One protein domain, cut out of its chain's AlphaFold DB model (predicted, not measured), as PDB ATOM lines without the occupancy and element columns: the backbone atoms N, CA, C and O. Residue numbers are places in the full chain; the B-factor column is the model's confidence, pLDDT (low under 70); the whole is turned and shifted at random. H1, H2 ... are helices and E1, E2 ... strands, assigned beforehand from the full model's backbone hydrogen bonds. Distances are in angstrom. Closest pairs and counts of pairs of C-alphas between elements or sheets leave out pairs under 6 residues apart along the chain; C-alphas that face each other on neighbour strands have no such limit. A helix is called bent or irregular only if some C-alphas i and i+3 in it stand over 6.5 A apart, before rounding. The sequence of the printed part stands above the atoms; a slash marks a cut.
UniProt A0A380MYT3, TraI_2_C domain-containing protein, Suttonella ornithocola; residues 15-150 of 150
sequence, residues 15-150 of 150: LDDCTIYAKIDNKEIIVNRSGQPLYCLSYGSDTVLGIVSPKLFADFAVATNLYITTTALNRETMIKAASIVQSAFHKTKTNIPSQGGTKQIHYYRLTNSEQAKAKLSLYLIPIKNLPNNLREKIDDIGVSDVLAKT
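Overview. This is residues 15 to 150 of the 150 residues of the protein "TraI_2_C domain-containing protein" of Suttonella ornithocola (UniProt A0A380MYT3). One antiparallel sheet, curled like part of a barrel, folds back so that E1 and E2 face E3 and E5 across the hinge E4. H2 and H3 cross beside it; H4 packs on E1 and E2, with H1 alongside H4. The printed part has 136 residues, with four named helices and five named strands that follow along the chain as H1 E1 E2 H2 H3 E3 E4 H4 E5; the sheet order is E1 E2 E4 E3 E5 and the class is mixed, helices and strands. It is compact, radius of gyration of the C-alphas 14.5 A, spanning 41 by 35 by 31 A.

Along the chain. Find C-alpha 17 at (-18.612, -1.994, 1.437), where H1 runs to 25, only just irregular: C-alphas 17 and 20 are 6.7 A apart. Next come E1, 38 to 43, E2, 46 to 53, 20.9 A long, and H2, 55 to 63. H3, 75 to 92, spans 25.8 A with a kink of 33 degrees near 82. Then read E3, 106 to 110, E4, 120 to 126, H4, 132 to 141, and E5, 147 to 149, ending at (-37.938, 13.027, 16.296).

Arrangement. In the folded sheet, one sheet bent into two facing leaves, look for N 41 and O 48 at 2.8 A in hairpin E1 and E2, N 51 and O 123 at 2.8 A between E2 and E4, N 108 and O 120 at 3.0 A in hairpin E3 and E4, and N 109 and O 148 at 2.8 A between E3 and E5. E2, H2 H3, E3 and E4, H4, E5 are split strand-helix-strand units, same-way strands with another between, both with right-handed crossovers. H3 only grazes the sheet; with residues 78 to 86 alone it touches H2, about perpendicular at 87 degrees, C-alphas of Ala 58 and Ala 82 closest at 4.1 A. H4 is on the sheet, its closest C-alpha pair with E1 being Cys 40 and Ile 138, 6.9 A. H1 touches H4 at a shallow tilt of 19 degrees, the same way, C-alphas of Tyr 21 and Leu 134 closest at 6.0 A. Every O i to N i+4 pair is within hydrogen-bond range in H2 and H4, 3 of 5 in H1 and 11 of 14 in H3.

Size, cuts and confidence. The C-alphas farthest apart, Ser 45 and Thr 70, stand 43.9 A apart. The printed part has no cut; the links H1 to E1, H2 to H3 and H3 to E3 are long. Look for pLDDT under 70 at residues 15 to 28, 99 to 101 and 112 to 117.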
ATOM      1  N   LEU A  15     -25.079   1.478   0.063       53.25
ATOM      2  CA  LEU A  15     -24.438   1.105   1.320       53.25
ATOM      3  C   LEU A  15     -23.328   0.073   1.113       53.25
ATOM      4  O   LEU A  15     -23.001  -0.643   2.055       53.25
ATOM      5  N   ASP A  16     -22.778  -0.011  -0.100       53.41
ATOM      6  CA  ASP A  16     -21.776  -1.017  -0.438       53.41
ATOM      7  C   ASP A  16     -20.566  -0.829   0.464       53.41
ATOM      8  O   ASP A  16     -20.205   0.312   0.805       53.41
ATOM      9  N   ASP A  17     -19.905  -1.943   0.760       47.75
ATOM     10  CA  ASP A  17     -18.612  -1.994   1.437       47.75
ATOM     11  C   ASP A  17     -17.625  -0.980   0.829       47.75
ATOM     12  O   ASP A  17     -16.813  -0.375   1.530       47.75
ATOM     13  N   CYS A  18     -17.749  -0.691  -0.467       48.50
ATOM     14  CA  CYS A  18     -16.830   0.198  -1.160       48.50
ATOM     15  C   CYS A  18     -17.099   1.707  -0.997       48.50
ATOM     16  O   CYS A  18     -16.186   2.482  -1.277       48.50
ATOM     17  N   THR A  19     -18.292   2.171  -0.578       64.62
ATOM     18  CA  THR A  19     -18.604   3.625  -0.654       64.62
ATOM     19  C   THR A  19     -18.959   4.282   0.675       64.62
ATOM     20  O   THR A  19     -18.316   5.261   1.044       64.62
ATOM     21  N   ILE A  20     -19.971   3.807   1.408       65.12
ATOM     22  CA  ILE A  20     -20.315   4.407   2.714       65.12
ATOM     23  C   ILE A  20     -19.436   3.822   3.817       65.12
ATOM     24  O   ILE A  20     -18.911   4.584   4.626       65.12
ATOM     25  N   TYR A  21     -19.223   2.504   3.810       62.75
ATOM     26  CA  TYR A  21     -18.310   1.834   4.738       62.75
ATOM     27  C   TYR A  21     -16.888   2.387   4.602       62.75
ATOM     28  O   TYR A  21     -16.367   2.927   5.571       62.75
ATOM     29  N   ALA A  22     -16.328   2.417   3.385       62.34
ATOM     30  CA  ALA A  22     -15.012   3.009   3.131       62.34
ATOM     31  C   ALA A  22     -14.890   4.461   3.632       62.34
ATOM     32  O   ALA A  22     -13.879   4.831   4.221       62.34
ATOM     33  N   LYS A  23     -15.935   5.286   3.472       69.31
ATOM     34  CA  LYS A  23     -15.950   6.666   3.988       69.31
ATOM     35  C   LYS A  23     -16.019   6.744   5.513       69.31
ATOM     36  O   LYS A  23     -15.469   7.675   6.097       69.31
ATOM     37  N   ILE A  24     -16.683   5.795   6.168       63.91
ATOM     38  CA  ILE A  24     -16.691   5.686   7.633       63.91
ATOM     39  C   ILE A  24     -15.322   5.193   8.126       63.91
ATOM     40  O   ILE A  24     -14.775   5.758   9.071       63.91
ATOM     41  N   ASP A  25     -14.729   4.199   7.462       62.91
ATOM     42  CA  ASP A  25     -13.383   3.678   7.737       62.91
ATOM     43  C   ASP A  25     -12.289   4.731   7.601       62.91
ATOM     44  O   ASP A  25     -11.480   4.922   8.512       62.91
ATOM     45  N   ASN A  26     -12.326   5.493   6.510       66.75
ATOM     46  CA  ASN A  26     -11.404   6.596   6.261       66.75
ATOM     47  C   ASN A  26     -11.679   7.821   7.152       66.75
ATOM     48  O   ASN A  26     -10.995   8.836   7.025       66.75
ATOM     49  N   LYS A  27     -12.675   7.755   8.053       63.72
ATOM     50  CA  LYS A  27     -13.132   8.861   8.914       63.72
ATOM     51  C   LYS A  27     -13.584  10.103   8.134       63.72
ATOM     52  O   LYS A  27     -13.651  11.199   8.691       63.72
ATOM     53  N   GLU A  28     -13.925   9.935   6.861       67.31
ATOM     54  CA  GLU A  28     -14.497  10.981   6.010       67.31
ATOM     55  C   GLU A  28     -15.940  11.293   6.420       67.31
ATOM     56  O   GLU A  28     -16.395  12.431   6.292       67.31
ATOM     57  N   ILE A  29     -16.656  10.294   6.949       71.50
ATOM     58  CA  ILE A  29     -17.981  10.452   7.548       71.50
ATOM     59  C   ILE A  29     -17.929  10.008   9.006       71.50
ATOM     60  O   ILE A  29     -17.637   8.854   9.312       71.50
ATOM     61  N   ILE A  30     -18.272  10.926   9.908       78.06
ATOM     62  CA  ILE A  30     -18.378  10.641  11.341       78.06
ATOM     63  C   ILE A  30     -19.856  10.456  11.683       78.06
ATOM     64  O   ILE A  30     -20.666  11.356  11.472       78.06
ATOM     65  N   VAL A  31     -20.209   9.292  12.223       81.56
ATOM     66  CA  VAL A  31     -21.571   8.993  12.686       81.56
ATOM     67  C   VAL A  31     -21.836   9.718  14.016       81.56
ATOM     68  O   VAL A  31     -20.921   9.903  14.811       81.56
ATOM     69  N   ASN A  32     -23.081  10.144  14.260       84.00
ATOM     70  CA  ASN A  32     -23.529  10.791  15.511       84.00
ATOM     71  C   ASN A  32     -22.895  12.153  15.819       84.00
ATOM     72  O   ASN A  32     -22.842  12.580  16.969       84.00
ATOM     73  N   ARG A  33     -22.453  12.888  14.798       81.31
ATOM     74  CA  ARG A  33     -21.915  14.241  14.979       81.31
ATOM     75  C   ARG A  33     -22.792  15.272  14.285       81.31
ATOM     76  O   ARG A  33     -23.179  15.101  13.136       81.31
ATOM     77  N   SER A  34     -23.068  16.380  14.971       74.00
ATOM     78  CA  SER A  34     -23.813  17.499  14.384       74.00
ATOM     79  C   SER A  34     -23.170  17.968  13.071       74.00
ATOM     80  O   SER A  34     -21.948  18.095  12.972       74.00
ATOM     81  N   GLY A  35     -23.999  18.194  12.050       74.88
ATOM     82  CA  GLY A  35     -23.560  18.579  10.706       74.88
ATOM     83  C   GLY A  35     -23.069  17.419   9.831       74.88
ATOM     84  O   GLY A  35     -22.806  17.635   8.649       74.88
ATOM     85  N   GLN A  36     -22.984  16.198  10.367       82.69
ATOM     86  CA  GLN A  36     -22.644  15.010   9.586       82.69
ATOM     87  C   GLN A  36     -23.883  14.362   8.958       82.69
ATOM     88  O   GLN A  36     -25.008  14.595   9.415       82.69
ATOM     89  N   PRO A  37     -23.702  13.572   7.883       84.56
ATOM     90  CA  PRO A  37     -24.811  13.003   7.129       84.56
ATOM     91  C   PRO A  37     -25.377  11.690   7.694       84.56
ATOM     92  O   PRO A  37     -26.349  11.189   7.126       84.56
ATOM     93  N   LEU A  38     -24.800  11.123   8.761       88.06
ATOM     94  CA  LEU A  38     -25.186   9.822   9.321       88.06
ATOM     95  C   LEU A  38     -25.388   9.880  10.838       88.06
ATOM     96  O   LEU A  38     -24.551  10.414  11.568       88.06
ATOM     97  N   TYR A  39     -26.474   9.268  11.310       88.94
ATOM     98  CA  TYR A  39     -26.800   9.151  12.732       88.94
ATOM     99  C   TYR A  39     -27.342   7.758  13.037       88.94
ATOM    100  O   TYR A  39     -28.240   7.285  12.351       88.94
ATOM    101  N   CYS A  40     -26.843   7.117  14.080       90.31
ATOM    102  CA  CYS A  40     -27.450   5.948  14.690       90.31
ATOM    103  C   CYS A  40     -28.565   6.416  15.632       90.31
ATOM    104  O   CYS A  40     -28.336   7.261  16.495       90.31
ATOM    105  N   LEU A  41     -29.786   5.931  15.446       90.31
ATOM    106  CA  LEU A  41     -30.972   6.406  16.155       90.31
ATOM    107  C   LEU A  41     -31.764   5.231  16.716       90.31
ATOM    108  O   LEU A  41     -31.794   4.153  16.127       90.31
ATOM    109  N   SER A  42     -32.473   5.473  17.814       88.56
ATOM    110  CA  SER A  42     -33.532   4.571  18.260       88.56
ATOM    111  C   SER A  42     -34.826   4.869  17.497       88.56
ATOM    112  O   SER A  42     -35.226   6.032  17.340       88.56
ATOM    113  N   TYR A  43     -35.486   3.824  17.000       86.94
ATOM    114  CA  TYR A  43     -36.793   3.905  16.359       86.94
ATOM    115  C   TYR A  43     -37.685   2.748  16.825       86.94
ATOM    116  O   TYR A  43     -37.597   1.624  16.335       86.94
ATOM    117  N   GLY A  44     -38.586   3.031  17.769       84.06
ATOM    118  CA  GLY A  44     -39.372   1.982  18.420       84.06
ATOM    119  C   GLY A  44     -38.466   1.102  19.283       84.06
ATOM    120  O   GLY A  44     -37.767   1.622  20.146       84.06
ATOM    121  N   SER A  45     -38.480  -0.210  19.046       82.88
ATOM    122  CA  SER A  45     -37.570  -1.174  19.680       82.88
ATOM    123  C   SER A  45     -36.303  -1.454  18.865       82.88
ATOM    124  O   SER A  45     -35.469  -2.239  19.307       82.88
ATOM    125  N   ASP A  46     -36.175  -0.866  17.672       84.69
ATOM    126  CA  ASP A  46     -35.073  -1.130  16.748       84.69
ATOM    127  C   ASP A  46     -34.043   0.009  16.770       84.69
ATOM    128  O   ASP A  46     -34.389   1.190  16.875       84.69
ATOM    129  N   THR A  47     -32.773  -0.345  16.573       88.94
ATOM    130  CA  THR A  47     -31.720   0.618  16.237       88.94
ATOM    131  C   THR A  47     -31.635   0.770  14.719       88.94
ATOM    132  O   THR A  47     -31.645  -0.210  13.962       88.94
ATOM    133  N   VAL A  48     -31.577   2.017  14.257       89.50
ATOM    134  CA  VAL A  48     -31.618   2.370  12.835       89.50
ATOM    135  C   VAL A  48     -30.497   3.333  12.465       89.50
ATOM    136  O   VAL A  48     -30.133   4.218  13.236       89.50
ATOM    137  N   LEU A  49     -29.995   3.213  11.240       89.44
ATOM    138  CA  LEU A  49     -29.124   4.205  10.625       89.44
ATOM    139  C   LEU A  49     -29.979   5.253   9.901       89.44
ATOM    140  O   LEU A  49     -30.689   4.951   8.940       89.44
ATOM    141  N   GLY A  50     -29.913   6.490  10.373       90.19
ATOM    142  CA  GLY A  50     -30.506   7.674   9.771       90.19
ATOM    143  C   GLY A  50     -29.560   8.337   8.776       90.19
ATOM    144  O   GLY A  50     -28.517   8.869   9.158       90.19
ATOM    145  N   ILE A  51     -29.958   8.357   7.506       88.94
ATOM    146  CA  ILE A  51     -29.226   9.001   6.412       88.94
ATOM    147  C   ILE A  51     -29.832  10.368   6.098       88.94
ATOM    148  O   ILE A  51     -31.001  10.457   5.711       88.94
ATOM    149  N   VAL A  52     -29.029  11.431   6.198       89.00
ATOM    150  CA  VAL A  52     -29.443  12.799   5.862       89.00
ATOM    151  C   VAL A  52     -29.546  12.995   4.351       89.00
ATOM    152  O   VAL A  52     -28.575  12.910   3.598       89.00
ATOM    153  N   SER A  53     -30.748  13.360   3.924       87.81
ATOM    154  CA  SER A  53     -31.086  13.752   2.560       87.81
ATOM    155  C   SER A  53     -31.169  15.282   2.425       87.81
ATOM    156  O   SER A  53     -31.642  15.941   3.352       87.81
ATOM    157  N   PRO A  54     -30.819  15.876   1.266       89.06
ATOM    158  CA  PRO A  54     -30.406  15.219   0.017       89.06
ATOM    159  C   PRO A  54     -28.894  15.004  -0.117       89.06
ATOM    160  O   PRO A  54     -28.473  14.306  -1.033       89.06
ATOM    161  N   LYS A  55     -28.082  15.581   0.780       86.25
ATOM    162  CA  LYS A  55     -26.628  15.687   0.606       86.25
ATOM    163  C   LYS A  55     -25.938  14.344   0.357       86.25
ATOM    164  O   LYS A  55     -25.263  14.219  -0.657       86.25
ATOM    165  N   LEU A  56     -26.135  13.342   1.221       84.75
ATOM    166  CA  LEU A  56     -25.401  12.078   1.080       84.75
ATOM    167  C   LEU A  56     -25.753  11.344  -0.219       84.75
ATOM    168  O   LEU A  56     -24.879  10.797  -0.883       84.75
ATOM    169  N   PHE A  57     -27.026  11.382  -0.615       86.62
ATOM    170  CA  PHE A  57     -27.484  10.778  -1.865       86.62
ATOM    171  C   PHE A  57     -26.944  11.502  -3.098       86.62
ATOM    172  O   PHE A  57     -26.603  10.853  -4.081       86.62
ATOM    173  N   ALA A  58     -26.849  12.829  -3.055       87.62
ATOM    174  CA  ALA A  58     -26.261  13.602  -4.140       87.62
ATOM    175  C   ALA A  58     -24.753  13.341  -4.269       87.62
ATOM    176  O   ALA A  58     -24.272  13.079  -5.370       87.62
ATOM    177  N   ASP A  59     -24.032  13.349  -3.143       83.31
ATOM    178  CA  ASP A  59     -22.598  13.053  -3.096       83.31
ATOM    179  C   ASP A  59     -22.321  11.633  -3.626       83.31
ATOM    180  O   ASP A  59     -21.358  11.420  -4.362       83.31
ATOM    181  N   PHE A  60     -23.194  10.671  -3.307       80.19
ATOM    182  CA  PHE A  60     -23.143   9.319  -3.865       80.19
ATOM    183  C   PHE A  60     -23.379   9.310  -5.381       80.19
ATOM    184  O   PHE A  60     -22.566   8.757  -6.113       80.19
ATOM    185  N   ALA A  61     -24.445   9.959  -5.861       84.00
ATOM    186  CA  ALA A  61     -24.779   9.988  -7.286       84.00
ATOM    187  C   ALA A  61     -23.629  10.536  -8.146       84.00
ATOM    188  O   ALA A  61     -23.383  10.031  -9.240       84.00
ATOM    189  N   VAL A  62     -22.916  11.546  -7.644       83.81
ATOM    190  CA  VAL A  62     -21.727  12.094  -8.307       83.81
ATOM    191  C   VAL A  62     -20.555  11.115  -8.232       83.81
ATOM    192  O   VAL A  62     -19.950  10.822  -9.259       83.81
ATOM    193  N   ALA A  63     -20.257  10.568  -7.049       80.88
ATOM    194  CA  ALA A  63     -19.134   9.645  -6.860       80.88
ATOM    195  C   ALA A  63     -19.242   8.375  -7.721       80.88
ATOM    196  O   ALA A  63     -18.227   7.840  -8.161       80.88
ATOM    197  N   THR A  64     -20.462   7.910  -7.997       74.38
ATOM    198  CA  THR A  64     -20.714   6.727  -8.833       74.38
ATOM    199  C   THR A  64     -21.035   7.065 -10.289       74.38
ATOM    200  O   THR A  64     -21.522   6.200 -11.017       74.38
ATOM    201  N   ASN A  65     -20.813   8.310 -10.728       81.56
ATOM    202  CA  ASN A  65     -21.113   8.790 -12.084       81.56
ATOM    203  C   ASN A  65     -22.583   8.610 -12.527       81.56
ATOM    204  O   ASN A  65     -22.880   8.634 -13.720       81.56
ATOM    205  N   LEU A  66     -23.520   8.459 -11.584       81.00
ATOM    206  CA  LEU A  66     -24.964   8.448 -11.866       81.00
ATOM    207  C   LEU A  66     -25.494   9.858 -12.156       81.00
ATOM    208  O   LEU A  66     -26.520  10.016 -12.813       81.00
ATOM    209  N   TYR A  67     -24.801  10.880 -11.658       84.00
ATOM    210  CA  TYR A  67     -25.079  12.280 -11.931       84.00
ATOM    211  C   TYR A  67     -23.783  12.994 -12.311       84.00
ATOM    212  O   TYR A  67     -22.894  13.171 -11.481       84.00
ATOM    213  N   ILE A  68     -23.679  13.407 -13.572       89.19
ATOM    214  CA  ILE A  68     -22.491  14.085 -14.092       89.19
ATOM    215  C   ILE A  68     -22.636  15.585 -13.841       89.19
ATOM    216  O   ILE A  68     -23.596  16.210 -14.289       89.19
ATOM    217  N   THR A  69     -21.666  16.166 -13.143       87.56
ATOM    218  CA  THR A  69     -21.562  17.613 -12.940       87.56
ATOM    219  C   THR A  69     -20.120  18.063 -13.119       87.56
ATOM    220  O   THR A  69     -19.188  17.339 -12.776       87.56
ATOM    221  N   THR A  70     -19.934  19.266 -13.651       81.06
ATOM    222  CA  THR A  70     -18.623  19.919 -13.793       81.06
ATOM    223  C   THR A  70     -18.398  21.007 -12.745       81.06
ATOM    224  O   THR A  70     -17.310  21.569 -12.654       81.06
ATOM    225  N   THR A  71     -19.419  21.310 -11.937       83.69
ATOM    226  CA  THR A  71     -19.390  22.350 -10.908       83.69
ATOM    227  C   THR A  71     -19.947  21.831  -9.585       83.69
ATOM    228  O   THR A  71     -20.611  20.790  -9.522       83.69
ATOM    229  N   ALA A  72     -19.657  22.560  -8.503       84.19
ATOM    230  CA  ALA A  72     -20.205  22.259  -7.188       84.19
ATOM    231  C   ALA A  72     -21.742  22.285  -7.215       84.19
ATOM    232  O   ALA A  72     -22.356  23.184  -7.795       84.19
ATOM    233  N   LEU A  73     -22.365  21.305  -6.558       87.56
ATOM    234  CA  LEU A  73     -23.817  21.172  -6.540       87.56
ATOM    235  C   LEU A  73     -24.459  22.305  -5.732       87.56
ATOM    236  O   LEU A  73     -24.294  22.405  -4.515       87.56
ATOM    237  N   ASN A  74     -25.258  23.126  -6.407       90.56
ATOM    238  CA  ASN A  74     -26.210  24.011  -5.744       90.56
ATOM    239  C   ASN A  74     -27.407  23.203  -5.196       90.56
ATOM    240  O   ASN A  74     -27.564  22.013  -5.468       90.56
ATOM    241  N   ARG A  75     -28.296  23.844  -4.427       87.69
ATOM    242  CA  ARG A  75     -29.436  23.151  -3.796       87.69
ATOM    243  C   ARG A  75     -30.329  22.413  -4.799       87.69
ATOM    244  O   ARG A  75     -30.774  21.306  -4.511       87.69
ATOM    245  N   GLU A  76     -30.608  23.015  -5.950       90.56
ATOM    246  CA  GLU A  76     -31.500  22.430  -6.955       90.56
ATOM    247  C   GLU A  76     -30.873  21.194  -7.617       90.56
ATOM    248  O   GLU A  76     -31.494  20.133  -7.683       90.56
ATOM    249  N   THR A  77     -29.618  21.308  -8.053       92.19
ATOM    250  CA  THR A  77     -28.852  20.200  -8.649       92.19
ATOM    251  C   THR A  77     -28.608  19.078  -7.644       92.19
ATOM    252  O   THR A  77     -28.728  17.911  -8.002       92.19
ATOM    253  N   MET A  78     -28.396  19.405  -6.366       92.69
ATOM    254  CA  MET A  78     -28.300  18.424  -5.283       92.69
ATOM    255  C   MET A  78     -29.588  17.609  -5.128       92.69
ATOM    256  O   MET A  78     -29.529  16.390  -4.989       92.69
ATOM    257  N   ILE A  79     -30.759  18.250  -5.185       91.75
ATOM    258  CA  ILE A  79     -32.048  17.541  -5.130       91.75
ATOM    259  C   ILE A  79     -32.210  16.626  -6.351       91.75
ATOM    260  O   ILE A  79     -32.621  15.476  -6.194       91.75
ATOM    261  N   LYS A  80     -31.846  17.099  -7.551       92.06
ATOM    262  CA  LYS A  80     -31.906  16.295  -8.784       92.06
ATOM    263  C   LYS A  80     -30.981  15.077  -8.719       92.06
ATOM    264  O   LYS A  80     -31.429  13.966  -8.988       92.06
ATOM    265  N   ALA A  81     -29.732  15.269  -8.304       89.00
ATOM    266  CA  ALA A  81     -28.758  14.194  -8.136       89.00
ATOM    267  C   ALA A  81     -29.232  13.161  -7.102       89.00
ATOM    268  O   ALA A  81     -29.261  11.961  -7.375       89.00
ATOM    269  N   ALA A  82     -29.695  13.630  -5.940       89.12
ATOM    270  CA  ALA A  82     -30.226  12.767  -4.889       89.12
ATOM    271  C   ALA A  82     -31.453  11.964  -5.344       89.12
ATOM    272  O   ALA A  82     -31.602  10.811  -4.946       89.12
ATOM    273  N   SER A  83     -32.317  12.544  -6.185       89.69
ATOM    274  CA  SER A  83     -33.554  11.905  -6.650       89.69
ATOM    275  C   SER A  83     -33.306  10.586  -7.390       89.69
ATOM    276  O   SER A  83     -34.077   9.641  -7.212       89.69
ATOM    277  N   ILE A  84     -32.205  10.483  -8.145       85.81
ATOM    278  CA  ILE A  84     -31.812   9.252  -8.854       85.81
ATOM    279  C   ILE A  84     -31.623   8.108  -7.853       85.81
ATOM    280  O   ILE A  84     -32.204   7.029  -7.994       85.81
ATOM    281  N   VAL A  85     -30.859   8.375  -6.795       83.31
ATOM    282  CA  VAL A  85     -30.529   7.391  -5.761       83.31
ATOM    283  C   VAL A  85     -31.740   7.096  -4.885       83.31
ATOM    284  O   VAL A  85     -32.021   5.938  -4.596       83.31
ATOM    285  N   GLN A  86     -32.509   8.122  -4.518       85.88
ATOM    286  CA  GLN A  86     -33.739   7.967  -3.744       85.88
ATOM    287  C   GLN A  86     -34.761   7.089  -4.468       85.88
ATOM    288  O   GLN A  86     -35.347   6.213  -3.843       85.88
ATOM    289  N   SER A  87     -34.949   7.272  -5.778       83.69
ATOM    290  CA  SER A  87     -35.870   6.441  -6.561       83.69
ATOM    291  C   SER A  87     -35.451   4.970  -6.555       83.69
ATOM    292  O   SER A  87     -36.287   4.089  -6.349       83.69
ATOM    293  N   ALA A  88     -34.155   4.692  -6.735       78.44
ATOM    294  CA  ALA A  88     -33.623   3.335  -6.637       78.44
ATOM    295  C   ALA A  88     -33.824   2.754  -5.228       78.44
ATOM    296  O   ALA A  88     -34.298   1.630  -5.081       78.44
ATOM    297  N   PHE A  89     -33.547   3.553  -4.204       79.06
ATOM    298  CA  PHE A  89     -33.681   3.184  -2.801       79.06
ATOM    299  C   PHE A  89     -35.137   2.917  -2.377       79.06
ATOM    300  O   PHE A  89     -35.417   1.986  -1.628       79.06
ATOM    301  N   HIS A  90     -36.111   3.669  -2.897       81.62
ATOM    302  CA  HIS A  90     -37.531   3.425  -2.609       81.62
ATOM    303  C   HIS A  90     -38.018   2.102  -3.207       81.62
ATOM    304  O   HIS A  90     -38.857   1.427  -2.611       81.62
ATOM    305  N   LYS A  91     -37.484   1.697  -4.368       81.12
ATOM    306  CA  LYS A  91     -37.855   0.427  -5.021       81.12
ATOM    307  C   LYS A  91     -37.426  -0.793  -4.212       81.12
ATOM    308  O   LYS A  91     -38.069  -1.833  -4.309       81.12
ATOM    309  N   THR A  92     -36.374  -0.669  -3.409       74.94
ATOM    310  CA  THR A  92     -35.832  -1.788  -2.636       74.94
ATOM    311  C   THR A  92     -36.543  -2.011  -1.301       74.94
ATOM    312  O   THR A  92     -36.373  -3.071  -0.714       74.94
ATOM    313  N   LYS A  93     -37.368  -1.059  -0.834       77.62
ATOM    314  CA  LYS A  93     -38.226  -1.182   0.365       77.62
ATOM    315  C   LYS A  93     -37.503  -1.565   1.668       77.62
ATOM    316  O   LYS A  93     -38.066  -2.260   2.509       77.62
ATOM    317  N   THR A  94     -36.264  -1.134   1.854       76.00
ATOM    318  CA  THR A  94     -35.468  -1.497   3.046       76.00
ATOM    319  C   THR A  94     -35.325  -0.408   4.074       76.00
ATOM    320  O   THR A  94     -34.878  -0.690   5.187       76.00
ATOM    321  N   ASN A  95     -35.715   0.813   3.734       84.56
ATOM    322  CA  ASN A  95     -35.950   1.819   4.740       84.56
ATOM    323  C   ASN A  95     -37.317   1.639   5.382       84.56
ATOM    324  O   ASN A  95     -38.257   1.105   4.796       84.56
ATOM    325  N   ILE A  96     -37.422   2.164   6.590       87.81
ATOM    326  CA  ILE A  96     -38.683   2.294   7.292       87.81
ATOM    327  C   ILE A  96     -39.408   3.508   6.698       87.81
ATOM    328  O   ILE A  96     -38.888   4.626   6.810       87.81
ATOM    329  N   PRO A  97     -40.592   3.352   6.085       86.31
ATOM    330  CA  PRO A  97     -41.400   4.497   5.692       86.31
ATOM    331  C   PRO A  97     -41.918   5.246   6.931       86.31
ATOM    332  O   PRO A  97     -42.205   4.656   7.974       86.31
ATOM    333  N   SER A  98     -42.037   6.566   6.831       82.50
ATOM    334  CA  SER A  98     -42.754   7.383   7.806       82.50
ATOM    335  C   SER A  98     -44.275   7.247   7.634       82.50
ATOM    336  O   SER A  98     -44.747   6.584   6.711       82.50
ATOM    337  N   GLN A  99     -45.030   7.807   8.591       68.31
ATOM    338  CA  GLN A  99     -46.489   7.690   8.784       68.31
ATOM    339  C   GLN A  99     -47.296   7.124   7.594       68.31
ATOM    340  O   GLN A  99     -47.335   7.713   6.515       68.31
ATOM    341  N   GLY A 100     -48.002   6.009   7.820       63.38
ATOM    342  CA  GLY A 100     -48.950   5.431   6.855       63.38
ATOM    343  C   GLY A 100     -48.320   4.658   5.689       63.38
ATOM    344  O   GLY A 100     -49.031   4.301   4.758       63.38
ATOM    345  N   GLY A 101     -47.005   4.410   5.709       66.06
ATOM    346  CA  GLY A 101     -46.319   3.538   4.744       66.06
ATOM    347  C   GLY A 101     -46.019   4.171   3.381       66.06
ATOM    348  O   GLY A 101     -45.339   3.560   2.561       66.06
ATOM    349  N   THR A 102     -46.491   5.396   3.132       71.44
ATOM    350  CA  THR A 102     -46.367   6.077   1.831       71.44
ATOM    351  C   THR A 102     -45.194   7.051   1.772       71.44
ATOM    352  O   THR A 102     -44.552   7.191   0.731       71.44
ATOM    353  N   LYS A 103     -44.873   7.717   2.885       83.25
ATOM    354  CA  LYS A 103     -43.751   8.660   2.961       83.25
ATOM    355  C   LYS A 103     -42.475   7.917   3.340       83.25
ATOM    356  O   LYS A 103     -42.490   7.071   4.215       83.25
ATOM    357  N   GLN A 104     -41.355   8.250   2.706       87.31
ATOM    358  CA  GLN A 104     -40.071   7.568   2.948       87.31
ATOM    359  C   GLN A 104     -39.148   8.337   3.911       87.31
ATOM    360  O   GLN A 104     -38.178   7.786   4.422       87.31
ATOM    361  N   ILE A 105     -39.464   9.613   4.161       89.75
ATOM    362  CA  ILE A 105     -38.634  10.558   4.915       89.75
ATOM    363  C   ILE A 105     -39.208  10.765   6.314       89.75
ATOM    364  O   ILE A 105     -40.401  11.049   6.463       89.75
ATOM    365  N   HIS A 106     -38.347  10.703   7.324       90.69
ATOM    366  CA  HIS A 106     -38.634  11.081   8.705       90.69
ATOM    367  C   HIS A 106     -37.995  12.429   9.026       90.69
ATOM    368  O   HIS A 106     -36.897  12.723   8.562       90.69
ATOM    369  N   TYR A 107     -38.673  13.241   9.833       89.56
ATOM    370  CA  TYR A 107     -38.170  14.555  10.222       89.56
ATOM    371  C   TYR A 107     -37.626  14.531  11.646       89.56
ATOM    372  O   TYR A 107     -38.322  14.136  12.581       89.56
ATOM    373  N   TYR A 108     -36.381  14.973  11.788       87.94
ATOM    374  CA  TYR A 108     -35.680  15.071  13.065       87.94
ATOM    375  C   TYR A 108     -35.113  16.480  13.254       87.94
ATOM    376  O   TYR A 108     -34.930  17.231  12.291       87.94
ATOM    377  N   ARG A 109     -34.834  16.844  14.504       85.19
ATOM    378  CA  ARG A 109     -34.188  18.100  14.905       85.19
ATOM    379  C   ARG A 109     -33.016  17.811  15.828       85.19
ATOM    380  O   ARG A 109     -33.026  16.801  16.519       85.19
ATOM    381  N   LEU A 110     -32.037  18.709  15.844       79.62
ATOM    382  CA  LEU A 110     -30.936  18.656  16.805       79.62
ATOM    383  C   LEU A 110     -31.456  18.949  18.220       79.62
ATOM    384  O   LEU A 110     -32.239  19.882  18.394       79.62
ATOM    385  N   THR A 111     -31.026  18.164  19.209       75.06
ATOM    386  CA  THR A 111     -31.458  18.270  20.618       75.06
ATOM    387  C   THR A 111     -30.872  19.486  21.335       75.06
ATOM    388  O   THR A 111     -31.591  20.171  22.053       75.06
ATOM    389  N   ASN A 112     -29.598  19.805  21.090       65.62
ATOM    390  CA  ASN A 112     -28.829  20.759  21.909       65.62
ATOM    391  C   ASN A 112     -28.670  22.164  21.317       65.62
ATOM    392  O   ASN A 112     -27.847  22.948  21.783       65.62
ATOM    393  N   SER A 113     -29.422  22.512  20.280       56.50
ATOM    394  CA  SER A 113     -29.347  23.858  19.712       56.50
ATOM    395  C   SER A 113     -30.701  24.531  19.810       56.50
ATOM    396  O   SER A 113     -31.575  24.286  18.975       56.50
ATOM    397  N   GLU A 114     -30.822  25.462  20.757       50.12
ATOM    398  CA  GLU A 114     -31.912  26.449  20.843       50.12
ATOM    399  C   GLU A 114     -32.129  27.203  19.507       50.12
ATOM    400  O   GLU A 114     -33.175  27.804  19.272       50.12
ATOM    401  N   GLN A 115     -31.159  27.118  18.585       46.69
ATOM    402  CA  GLN A 115     -31.165  27.723  17.255       46.69
ATOM    403  C   GLN A 115     -31.435  26.764  16.071       46.69
ATOM    404  O   GLN A 115     -31.664  27.263  14.964       46.69
ATOM    405  N   ALA A 116     -31.462  25.426  16.216       54.88
ATOM    406  CA  ALA A 116     -31.728  24.546  15.060       54.88
ATOM    407  C   ALA A 116     -33.218  24.476  14.720       54.88
ATOM    408  O   ALA A 116     -33.913  23.481  14.931       54.88
ATOM    409  N   LYS A 117     -33.707  25.537  14.079       56.72
ATOM    410  CA  LYS A 117     -35.001  25.534  13.386       56.72
ATOM    411  C   LYS A 117     -35.028  24.553  12.204       56.72
ATOM    412  O   LYS A 117     -36.111  24.170  11.757       56.72
ATOM    413  N   ALA A 118     -33.864  24.158  11.683       71.25
ATOM    414  CA  ALA A 118     -33.750  23.318  10.499       71.25
ATOM    415  C   ALA A 118     -34.134  21.862  10.805       71.25
ATOM    416  O   ALA A 118     -33.452  21.160  11.548       71.25
ATOM    417  N   LYS A 119     -35.237  21.406  10.200       84.06
ATOM    418  CA  LYS A 119     -35.612  19.990  10.190       84.06
ATOM    419  C   LYS A 119     -34.659  19.230   9.271       84.06
ATOM    420  O   LYS A 119     -34.486  19.617   8.113       84.06
ATOM    421  N   LEU A 120     -34.089  18.143   9.772       87.50
ATOM    422  CA  LEU A 120     -33.344  17.183   8.971       87.50
ATOM    423  C   LEU A 120     -34.313  16.168   8.372       87.50
ATOM    424  O   LEU A 120     -35.174  15.628   9.068       87.50
ATOM    425  N   SER A 121     -34.150  15.914   7.078       90.06
ATOM    426  CA  SER A 121     -34.867  14.876   6.344       90.06
ATOM    427  C   SER A 121     -34.036  13.600   6.369       90.06
ATOM    428  O   SER A 121     -32.992  13.540   5.717       90.06
ATOM    429  N   LEU A 122     -34.490  12.595   7.112       91.25
ATOM    430  CA  LEU A 122     -33.787  11.330   7.287       91.25
ATOM    431  C   LEU A 122     -34.487  10.177   6.578       91.25
ATOM    432  O   LEU A 122     -35.710  10.047   6.631       91.25
ATOM    433  N   TYR A 123     -33.690   9.294   5.994       90.25
ATOM    434  CA  TYR A 123     -34.104   7.939   5.651       90.25
ATOM    435  C   TYR A 123     -33.613   6.996   6.739       90.25
ATOM    436  O   TYR A 123     -32.433   7.026   7.070       90.25
ATOM    437  N   LEU A 124     -34.512   6.194   7.306       90.25
ATOM    438  CA  LEU A 124     -34.181   5.291   8.408       90.25
ATOM    439  C   LEU A 124     -34.024   3.871   7.887       90.25
ATOM    440  O   LEU A 124     -34.955   3.340   7.283       90.25
ATOM    441  N   ILE A 125     -32.877   3.255   8.139       88.12
ATOM    442  CA  ILE A 125     -32.568   1.889   7.716       88.12
ATOM    443  C   ILE A 125     -32.364   1.041   8.967       88.12
ATOM    444  O   ILE A 125     -31.505   1.387   9.775       88.12
ATOM    445  N   PRO A 126     -33.112  -0.057   9.155       87.50
ATOM    446  CA  PRO A 126     -32.842  -0.988  10.241       87.50
ATOM    447  C   PRO A 126     -31.403  -1.491  10.156       87.50
ATOM    448  O   PRO A 126     -30.987  -1.937   9.088       87.50
ATOM    449  N   ILE A 127     -30.658  -1.478  11.265       84.25
ATOM    450  CA  ILE A 127     -29.263  -1.952  11.269       84.25
ATOM    451  C   ILE A 127     -29.156  -3.403  10.776       84.25
ATOM    452  O   ILE A 127     -28.228  -3.747  10.055       84.25
ATOM    453  N   LYS A 128     -30.159  -4.240  11.074       82.19
ATOM    454  CA  LYS A 128     -30.248  -5.626  10.580       82.19
ATOM    455  C   LYS A 128     -30.261  -5.763   9.050       82.19
ATOM    456  O   LYS A 128     -30.020  -6.855   8.553       82.19
ATOM    457  N   ASN A 129     -30.571  -4.687   8.323       81.19
ATOM    458  CA  ASN A 129     -30.584  -4.652   6.860       81.19
ATOM    459  C   ASN A 129     -29.255  -4.136   6.272       81.19
ATOM    460  O   ASN A 129     -29.156  -3.991   5.054       81.19
ATOM    461  N   LEU A 130     -28.271  -3.797   7.111       77.50
ATOM    462  CA  LEU A 130     -26.952  -3.334   6.683       77.50
ATOM    463  C   LEU A 130     -25.988  -4.517   6.491       77.50
ATOM    464  O   LEU A 130     -26.164  -5.552   7.136       77.50
ATOM    465  N   PRO A 131     -24.948  -4.362   5.652       74.62
ATOM    466  CA  PRO A 131     -23.824  -5.297   5.595       74.62
ATOM    467  C   PRO A 131     -23.193  -5.534   6.980       74.62
ATOM    468  O   PRO A 131     -23.146  -4.617   7.804       74.62
ATOM    469  N   ASN A 132     -22.711  -6.755   7.247       76.00
ATOM    470  CA  ASN A 132     -22.249  -7.183   8.581       76.00
ATOM    471  C   ASN A 132     -21.136  -6.288   9.157       76.00
ATOM    472  O   ASN A 132     -21.230  -5.833  10.290       76.00
ATOM    473  N   ASN A 133     -20.129  -5.980   8.347       71.62
ATOM    474  CA  ASN A 133     -19.024  -5.067   8.651       71.62
ATOM    475  C   ASN A 133     -19.492  -3.646   9.019       71.62
ATOM    476  O   ASN A 133     -18.934  -3.014   9.917       71.62
ATOM    477  N   LEU A 134     -20.510  -3.121   8.330       73.50
ATOM    478  CA  LEU A 134     -21.080  -1.809   8.633       73.50
ATOM    479  C   LEU A 134     -21.938  -1.860   9.901       73.50
ATOM    480  O   LEU A 134     -21.913  -0.925  10.701       73.50
ATOM    481  N   ARG A 135     -22.674  -2.955  10.095       77.06
ATOM    482  CA  ARG A 135     -23.473  -3.202  11.294       77.06
ATOM    483  C   ARG A 135     -22.608  -3.244  12.553       77.06
ATOM    484  O   ARG A 135     -22.905  -2.494  13.472       77.06
ATOM    485  N   GLU A 136     -21.541  -4.041  12.569       79.25
ATOM    486  CA  GLU A 136     -20.631  -4.161  13.722       79.25
ATOM    487  C   GLU A 136     -20.072  -2.794  14.141       79.25
ATOM    488  O   GLU A 136     -20.136  -2.417  15.308       79.25
ATOM    489  N   LYS A 137     -19.642  -1.978  13.172       74.44
ATOM    490  CA  LYS A 137     -19.172  -0.611  13.439       74.44
ATOM    491  C   LYS A 137     -20.236   0.300  14.034       74.44
ATOM    492  O   LYS A 137     -19.921   1.139  14.873       74.44
ATOM    493  N   ILE A 138     -21.472   0.222  13.546       77.00
ATOM    494  CA  ILE A 138     -22.552   1.073  14.058       77.00
ATOM    495  C   ILE A 138     -22.962   0.620  15.462       77.00
ATOM    496  O   ILE A 138     -23.247   1.479  16.300       77.00
ATOM    497  N   ASP A 139     -22.949  -0.689  15.722       77.81
ATOM    498  CA  ASP A 139     -23.200  -1.252  17.050       77.81
ATOM    499  C   ASP A 139     -22.163  -0.719  18.068       77.81
ATOM    500  O   ASP A 139     -22.556  -0.296  19.156       77.81
ATOM    501  N   ASP A 140     -20.885  -0.591  17.683       79.44
ATOM    502  CA  ASP A 140     -19.829   0.011  18.521       79.44
ATOM    503  C   ASP A 140     -20.011   1.523  18.778       79.44
ATOM    504  O   ASP A 140     -19.609   2.037  19.824       79.44
ATOM    505  N   ILE A 141     -20.600   2.263  17.830       81.00
ATOM    506  CA  ILE A 141     -20.805   3.722  17.940       81.00
ATOM    507  C   ILE A 141     -21.939   4.068  18.921       81.00
ATOM    508  O   ILE A 141     -21.914   5.129  19.552       81.00
ATOM    509  N   GLY A 142     -22.942   3.197  19.043       80.88
ATOM    510  CA  GLY A 142     -24.096   3.406  19.915       80.88
ATOM    511  C   GLY A 142     -25.124   4.423  19.393       80.88
ATOM    512  O   GLY A 142     -24.967   5.062  18.349       80.88
ATOM    513  N   VAL A 143     -26.236   4.547  20.123       83.62
ATOM    514  CA  VAL A 143     -27.372   5.409  19.755       83.62
ATOM    515  C   VAL A 143     -27.061   6.875  20.048       83.62
ATOM    516  O   VAL A 143     -26.607   7.222  21.133       83.62
ATOM    517  N   SER A 144     -27.361   7.740  19.082       79.88
ATOM    518  CA  SER A 144     -27.223   9.188  19.204       79.88
ATOM    519  C   SER A 144     -28.280   9.799  20.116       79.88
ATOM    520  O   SER A 144     -29.477   9.558  19.944       79.88
ATOM    521  N   ASP A 145     -27.843  10.698  20.989       78.38
ATOM    522  CA  ASP A 145     -28.661  11.656  21.741       78.38
ATOM    523  C   ASP A 145     -28.751  13.029  21.038       78.38
ATOM    524  O   ASP A 145     -29.425  13.946  21.511       78.38
ATOM    525  N   VAL A 146     -28.097  13.179  19.880       76.75
ATOM    526  CA  VAL A 146     -27.962  14.453  19.151       76.75
ATOM    527  C   VAL A 146     -29.235  14.829  18.385       76.75
ATOM    528  O   VAL A 146     -29.418  15.994  18.034       76.75
ATOM    529  N   LEU A 147     -30.123  13.868  18.103       78.06
ATOM    530  CA  LEU A 147     -31.342  14.091  17.324       78.06
ATOM    531  C   LEU A 147     -32.609  13.645  18.053       78.06
ATOM    532  O   LEU A 147     -32.697  12.530  18.554       78.06
ATOM    533  N   ALA A 148     -33.640  14.487  17.992       77.62
ATOM    534  CA  ALA A 148     -34.990  14.191  18.448       77.62
ATOM    535  C   ALA A 148     -35.964  14.139  17.265       77.62
ATOM    536  O   ALA A 148     -35.933  14.986  16.363       77.62
ATOM    537  N   LYS A 149     -36.850  13.140  17.274       77.19
ATOM    538  CA  LYS A 149     -37.938  13.027  16.296       77.19
ATOM    539  C   LYS A 149     -38.915  14.193  16.490       77.19
ATOM    540  O   LYS A 149     -39.242  14.529  17.624       77.19
ATOM    541  N   THR A 150     -39.329  14.829  15.391       73.69
ATOM    542  CA  THR A 150     -40.299  15.946  15.401       73.69
ATOM    543  C   THR A 150     -41.722  15.468  15.158       73.69
ATOM    544  O   THR A 150     -41.888  14.478  14.409       73.69
TER     545      THR A 150